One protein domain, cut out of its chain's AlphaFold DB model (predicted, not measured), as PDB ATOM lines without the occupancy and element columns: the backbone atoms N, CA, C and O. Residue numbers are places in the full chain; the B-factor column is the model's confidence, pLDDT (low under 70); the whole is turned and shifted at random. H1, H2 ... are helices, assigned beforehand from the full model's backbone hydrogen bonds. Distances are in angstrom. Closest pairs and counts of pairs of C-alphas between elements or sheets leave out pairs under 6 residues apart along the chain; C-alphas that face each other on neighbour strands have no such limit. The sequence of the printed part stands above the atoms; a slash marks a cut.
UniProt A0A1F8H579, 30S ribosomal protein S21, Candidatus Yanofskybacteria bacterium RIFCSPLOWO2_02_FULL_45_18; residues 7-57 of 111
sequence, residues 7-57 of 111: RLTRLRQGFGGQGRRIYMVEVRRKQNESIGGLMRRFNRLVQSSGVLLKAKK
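This is residues 7 to 57 of the 111 residues of the protein "30S ribosomal protein S21" of Candidatus Yanofskybacteria bacterium RIFCSPLOWO2_02_FULL_45_18 (UniProt A0A1F8H579). Start at residue 7 and you follow a flat, loose S: an unnamed stretch, residues 7 to 34, runs out to a turn near Gly 17, folds back along a long arm to the turn near Asn 32, and there doubles back into helix H1, with the short helix H2 continuing at its far end. The printed part has 51 residues with two named helices, H1 then H2, and no named strand; the class is all helix, though under half of the residues are in named elements. It is loose, with a radius of gyration of the C-alphas of 13.9 A, and spans 44 by 24 by 11 A.

Look at H1, residues 35 to 49, and H2, residues 51 to 57: they are close but not clearly touching, their closest C-alphas, of Val 46 and Leu 52, being 7.5 A apart. They run the same way at a steep tilt of 41 degrees. In H1 and H2 every O i to N i+4 pair is within hydrogen-bond range.

Find C-alpha 35 at (177.412, 169.600, 174.504); from there H1 runs 21.0 A to C-alpha 49. H2 runs 9.9 A from C-alpha 51 to C-alpha 57 at (151.790, 185.122, 165.832).

The C-alphas of Gly 17 and Asn 32 are the two farthest apart, at 43.8 A. Residues 31 to 36 stand free. The link from H1 to H2 is tight, and the printed part has no cut. Check the pLDDT of residues 7 to 24: each is under 70.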
ATOM      1  N   ARG A   7     169.103 183.349 182.609       47.06
ATOM      2  CA  ARG A   7     168.769 184.781 182.535       47.06
ATOM      3  C   ARG A   7     167.818 185.033 181.365       47.06
ATOM      4  O   ARG A   7     168.229 185.044 180.213       47.06
ATOM      5  N   LEU A   8     166.552 185.315 181.667       45.44
ATOM      6  CA  LEU A   8     165.693 186.106 180.780       45.44
ATOM      7  C   LEU A   8     166.196 187.556 180.832       45.44
ATOM      8  O   LEU A   8     165.795 188.332 181.700       45.44
ATOM      9  N   THR A   9     167.133 187.925 179.961       46.75
ATOM     10  CA  THR A   9     167.686 189.284 179.945       46.75
ATOM     11  C   THR A   9     166.653 190.283 179.408       46.75
ATOM     12  O   THR A   9     166.165 190.196 178.282       46.75
ATOM     13  N   ARG A  10     166.289 191.263 180.246       42.00
ATOM     14  CA  ARG A  10     165.458 192.419 179.882       42.00
ATOM     15  C   ARG A  10     166.347 193.445 179.177       42.00
ATOM     16  O   ARG A  10     166.914 194.310 179.835       42.00
ATOM     17  N   LEU A  11     166.473 193.370 177.852       44.62
ATOM     18  CA  LEU A  11     167.100 194.454 177.091       44.62
ATOM     19  C   LEU A  11     166.210 195.705 177.170       44.62
ATOM     20  O   LEU A  11     165.136 195.767 176.572       44.62
ATOM     21  N   ARG A  12     166.648 196.695 177.954       37.78
ATOM     22  CA  ARG A  12     166.080 198.046 177.986       37.78
ATOM     23  C   ARG A  12     166.709 198.837 176.838       37.78
ATOM     24  O   ARG A  12     167.721 199.491 177.040       37.78
ATOM     25  N   GLN A  13     166.124 198.783 175.642       42.88
ATOM     26  CA  GLN A  13     166.347 199.864 174.681       42.88
ATOM     27  C   GLN A  13     165.414 201.012 175.058       42.88
ATOM     28  O   GLN A  13     164.192 200.893 174.963       42.88
ATOM     29  N   GLY A  14     165.996 202.092 175.571       40.31
ATOM     30  CA  GLY A  14     165.321 203.375 175.667       40.31
ATOM     31  C   GLY A  14     165.483 204.102 174.344       40.31
ATOM     32  O   GLY A  14     166.602 204.456 174.024       40.31
ATOM     33  N   PHE A  15     164.385 204.269 173.614       38.00
ATOM     34  CA  PHE A  15     163.994 205.428 172.803       38.00
ATOM     35  C   PHE A  15     162.475 205.281 172.578       38.00
ATOM     36  O   PHE A  15     161.955 204.166 172.571       38.00
ATOM     37  N   GLY A  16     161.749 206.400 172.567       40.09
ATOM     38  CA  GLY A  16     160.309 206.481 172.841       40.09
ATOM     39  C   GLY A  16     159.395 205.552 172.026       40.09
ATOM     40  O   GLY A  16     159.610 205.311 170.844       40.09
ATOM     41  N   GLY A  17     158.321 205.093 172.681       43.41
ATOM     42  CA  GLY A  17     157.199 204.387 172.056       43.41
ATOM     43  C   GLY A  17     157.188 202.876 172.306       43.41
ATOM     44  O   GLY A  17     157.916 202.126 171.672       43.41
ATOM     45  N   GLN A  18     156.310 202.428 173.213       44.62
ATOM     46  CA  GLN A  18     155.842 201.037 173.359       44.62
ATOM     47  C   GLN A  18     156.944 199.960 173.253       44.62
ATOM     48  O   GLN A  18     157.073 199.263 172.244       44.62
ATOM     49  N   GLY A  19     157.723 199.788 174.325       38.97
ATOM     50  CA  GLY A  19     158.799 198.798 174.399       38.97
ATOM     51  C   GLY A  19     158.339 197.381 174.032       38.97
ATOM     52  O   GLY A  19     157.661 196.696 174.802       38.97
ATOM     53  N   ARG A  20     158.747 196.902 172.852       49.91
ATOM     54  CA  ARG A  20     158.606 195.498 172.451       49.91
ATOM     55  C   ARG A  20     159.445 194.631 173.395       49.91
ATOM     56  O   ARG A  20     160.667 194.642 173.327       49.91
ATOM     57  N   ARG A  21     158.796 193.821 174.244       50.78
ATOM     58  CA  ARG A  21     159.459 192.712 174.963       50.78
ATOM     59  C   ARG A  21     160.052 191.730 173.947       50.78
ATOM     60  O   ARG A  21     159.317 190.887 173.416       50.78
ATOM     61  N   ILE A  22     161.352 191.832 173.693       53.38
ATOM     62  CA  ILE A  22     162.133 190.783 173.038       53.38
ATOM     63  C   ILE A  22     162.460 189.753 174.119       53.38
ATOM     64  O   ILE A  22     163.116 190.066 175.107       53.38
ATOM     65  N   TYR A  23     161.930 188.541 173.967       60.31
ATOM     66  CA  TYR A  23     162.314 187.414 174.810       60.31
ATOM     67  C   TYR A  23     163.583 186.826 174.202       60.31
ATOM     68  O   TYR A  23     163.505 186.079 173.230       60.31
ATOM     69  N   MET A  24     164.744 187.231 174.714       66.06
ATOM     70  CA  MET A  24     166.011 186.623 174.324       66.06
ATOM     71  C   MET A  24     166.201 185.345 175.142       66.06
ATOM     72  O   MET A  24     166.122 185.366 176.369       66.06
ATOM     73  N   VAL A  25     166.377 184.224 174.447       76.69
ATOM     74  CA  VAL A  25     166.622 182.915 175.051       76.69
ATOM     75  C   VAL A  25     168.120 182.657 174.980       76.69
ATOM     76  O   VAL A  25     168.633 182.330 173.913       76.69
ATOM     77  N   GLU A  26     168.825 182.826 176.100       81.12
ATOM     78  CA  GLU A  26     170.251 182.502 176.203       81.12
ATOM     79  C   GLU A  26     170.477 181.330 177.161       81.12
ATOM     80  O   GLU A  26     169.835 181.225 178.208       81.12
ATOM     81  N   VAL A  27     171.412 180.444 176.810       85.06
ATOM     82  CA  VAL A  27     171.903 179.394 177.707       85.06
ATOM     83  C   VAL A  27     173.420 179.411 177.672       85.06
ATOM     84  O   VAL A  27     174.023 179.278 176.609       85.06
ATOM     85  N   ARG A  28     174.037 179.562 178.844       86.62
ATOM     86  CA  ARG A  28     175.485 179.438 179.006       86.62
ATOM     87  C   ARG A  28     175.845 178.001 179.377       86.62
ATOM     88  O   ARG A  28     175.076 177.304 180.046       86.62
ATOM     89  N   ARG A  29     177.006 177.552 178.906       86.88
ATOM     90  CA  ARG A  29     177.546 176.229 179.230       86.88
ATOM     91  C   ARG A  29     178.017 176.212 180.681       86.88
ATOM     92  O   ARG A  29     178.698 177.139 181.109       86.88
ATOM     93  N   LYS A  30     177.661 175.160 181.421       88.44
ATOM     94  CA  LYS A  30     178.159 174.950 182.789       88.44
ATOM     95  C   LYS A  30     179.509 174.225 182.767       88.44
ATOM     96  O   LYS A  30     179.801 173.484 181.826       88.44
ATOM     97  N   GLN A  31     180.314 174.406 183.816       78.31
ATOM     98  CA  GLN A  31     181.535 173.618 184.025       78.31
ATOM     99  C   GLN A  31     181.164 172.121 184.064       78.31
ATOM    100  O   GLN A  31     180.169 171.756 184.689       78.31
ATOM    101  N   ASN A  32     181.934 171.266 183.382       85.00
ATOM    102  CA  ASN A  32     181.716 169.809 183.275       85.00
ATOM    103  C   ASN A  32     180.432 169.366 182.550       85.00
ATOM    104  O   ASN A  32     179.987 168.228 182.685       85.00
ATOM    105  N   GLU A  33     179.836 170.236 181.736       88.06
ATOM    106  CA  GLU A  33     178.677 169.873 180.932       88.06
ATOM    107  C   GLU A  33     179.058 169.338 179.542       88.06
ATOM    108  O   GLU A  33     179.872 169.943 178.827       88.06
ATOM    109  N   SER A  34     178.402 168.253 179.118       91.69
ATOM    110  CA  SER A  34     178.450 167.783 177.731       91.69
ATOM    111  C   SER A  34     177.665 168.708 176.791       91.69
ATOM    112  O   SER A  34     176.656 169.312 177.160       91.69
ATOM    113  N   ILE A  35     178.088 168.786 175.530       89.31
ATOM    114  CA  ILE A  35     177.412 169.600 174.504       89.31
ATOM    115  C   ILE A  35     175.940 169.171 174.341       89.31
ATOM    116  O   ILE A  35     175.051 170.009 174.199       89.31
ATOM    117  N   GLY A  36     175.658 167.867 174.437       91.88
ATOM    118  CA  GLY A  36     174.293 167.340 174.369       91.88
ATOM    119  C   GLY A  36     173.396 167.814 175.518       91.88
ATOM    120  O   GLY A  36     172.226 168.130 175.291       91.88
ATOM    121  N   GLY A  37     173.934 167.917 176.740       90.75
ATOM    122  CA  GLY A  37     173.215 168.479 177.889       90.75
ATOM    123  C   GLY A  37     172.807 169.935 177.656       90.75
ATOM    124  O   GLY A  37     171.652 170.306 177.898       90.75
ATOM    125  N   LEU A  38     173.716 170.718 177.070       90.25
ATOM    126  CA  LEU A  38     173.497 172.133 176.781       90.25
ATOM    127  C   LEU A  38     172.360 172.314 175.773       90.25
ATOM    128  O   LEU A  38     171.426 173.083 176.019       90.25
ATOM    129  N   MET A  39     172.394 171.549 174.678       91.56
ATOM    130  CA  MET A  39     171.366 171.584 173.632       91.56
ATOM    131  C   MET A  39     169.986 171.179 174.161       91.56
ATOM    132  O   MET A  39     168.979 171.793 173.806       91.56
ATOM    133  N   ARG A  40     169.915 170.194 175.067       92.19
ATOM    134  CA  ARG A  40     168.649 169.800 175.708       92.19
ATOM    135  C   ARG A  40     168.064 170.930 176.555       92.19
ATOM    136  O   ARG A  40     166.861 171.186 176.471       92.19
ATOM    137  N   ARG A  41     168.889 171.638 177.337       90.25
ATOM    138  CA  ARG A  41     168.424 172.800 178.115       90.25
ATOM    139  C   ARG A  41     167.974 173.947 177.226       90.25
ATOM    140  O   ARG A  41     166.941 174.548 177.512       90.25
ATOM    141  N   PHE A  42     168.718 174.225 176.158       88.38
ATOM    142  CA  PHE A  42     168.336 175.223 175.165       88.38
ATOM    143  C   PHE A  42     166.971 174.899 174.552       88.38
ATOM    144  O   PHE A  42     166.070 175.731 174.613       88.38
ATOM    145  N   ASN A  43     166.766 173.667 174.079       90.62
ATOM    146  CA  ASN A  43     165.482 173.243 173.517       90.62
ATOM    147  C   ASN A  43     164.331 173.387 174.522       90.62
ATOM    148  O   ASN A  43     163.289 173.948 174.180       90.62
ATOM    149  N   ARG A  44     164.528 172.958 175.778       90.12
ATOM    150  CA  ARG A  44     163.527 173.126 176.844       90.12
ATOM    151  C   ARG A  44     163.196 174.605 177.078       90.12
ATOM    152  O   ARG A  44     162.025 174.938 177.223       90.12
ATOM    153  N   LEU A  45     164.199 175.484 177.092       87.31
ATOM    154  CA  LEU A  45     164.017 176.920 177.312       87.31
ATOM    155  C   LEU A  45     163.329 177.612 176.122       87.31
ATOM    156  O   LEU A  45     162.472 178.473 176.311       87.31
ATOM    157  N   VAL A  46     163.644 177.219 174.886       87.50
ATOM    158  CA  VAL A  46     162.954 177.709 173.680       87.50
ATOM    159  C   VAL A  46     161.481 177.294 173.690       87.50
ATOM    160  O   VAL A  46     160.611 178.111 173.389       87.50
ATOM    161  N   GLN A  47     161.191 176.052 174.081       88.56
ATOM    162  CA  GLN A  47     159.820 175.549 174.189       88.56
ATOM    163  C   GLN A  47     159.039 176.257 175.304       88.56
ATOM    164  O   GLN A  47     157.937 176.741 175.053       88.56
ATOM    165  N   SER A  48     159.612 176.380 176.506       85.44
ATOM    166  CA  SER A  48     158.936 177.011 177.648       85.44
ATOM    167  C   SER A  48     158.768 178.523 177.491       85.44
ATOM    168  O   SER A  48     157.760 179.076 177.924       85.44
ATOM    169  N   SER A  49     159.719 179.204 176.844       85.81
ATOM    170  CA  SER A  49     159.633 180.650 176.589       85.81
ATOM    171  C   SER A  49     158.563 181.023 175.561       85.81
ATOM    172  O   SER A  49     158.157 182.184 175.495       85.81
ATOM    173  N   GLY A  50     158.124 180.077 174.719       86.69
ATOM    174  CA  GLY A  50     157.137 180.330 173.669       86.69
ATOM    175  C   GLY A  50     157.592 181.352 172.619       86.69
ATOM    176  O   GLY A  50     156.761 181.877 171.873       86.69
ATOM    177  N   VAL A  51     158.898 181.649 172.535       87.19
ATOM    178  CA  VAL A  51     159.452 182.693 171.652       87.19
ATOM    179  C   VAL A  51     159.085 182.456 170.184       87.19
ATOM    180  O   VAL A  51     158.700 183.391 169.481       87.19
ATOM    181  N   LEU A  52     159.085 181.192 169.748       88.00
ATOM    182  CA  LEU A  52     158.696 180.801 168.394       88.00
ATOM    183  C   LEU A  52     157.203 181.033 168.131       88.00
ATOM    184  O   LEU A  52     156.840 181.536 167.069       88.00
ATOM    185  N   LEU A  53     156.333 180.706 169.091       89.06
ATOM    186  CA  LEU A  53     154.888 180.930 168.967       89.06
ATOM    187  C   LEU A  53     154.575 182.422 168.878       89.06
ATOM    188  O   LEU A  53     153.778 182.843 168.037       89.06
ATOM    189  N   LYS A  54     155.247 183.235 169.699       87.12
ATOM    190  CA  LYS A  54     155.114 184.691 169.657       87.12
ATOM    191  C   LYS A  54     155.569 185.247 168.308       87.12
ATOM    192  O   LYS A  54     154.808 185.999 167.704       87.12
ATOM    193  N   ALA A  55     156.745 184.844 167.826       88.81
ATOM    194  CA  ALA A  55     157.280 185.277 166.536       88.81
ATOM    195  C   ALA A  55     156.342 184.907 165.375       88.81
ATOM    196  O   ALA A  55     156.020 185.758 164.547       88.81
ATOM    197  N   LYS A  56     155.822 183.672 165.361       91.00
ATOM    198  CA  LYS A  56     154.827 183.222 164.372       91.00
ATOM    199  C   LYS A  56     153.541 184.054 164.432       91.00
ATOM    200  O   LYS A  56     153.043 184.472 163.389       91.00
ATOM    201  N   LYS A  57     153.022 184.337 165.633       89.44
ATOM    202  CA  LYS A  57     151.790 185.122 165.832       89.44
ATOM    203  C   LYS A  57     151.944 186.587 165.415       89.44
ATOM    204  O   LYS A  57     150.999 187.165 164.883       89.44
TER     205      LYS A  57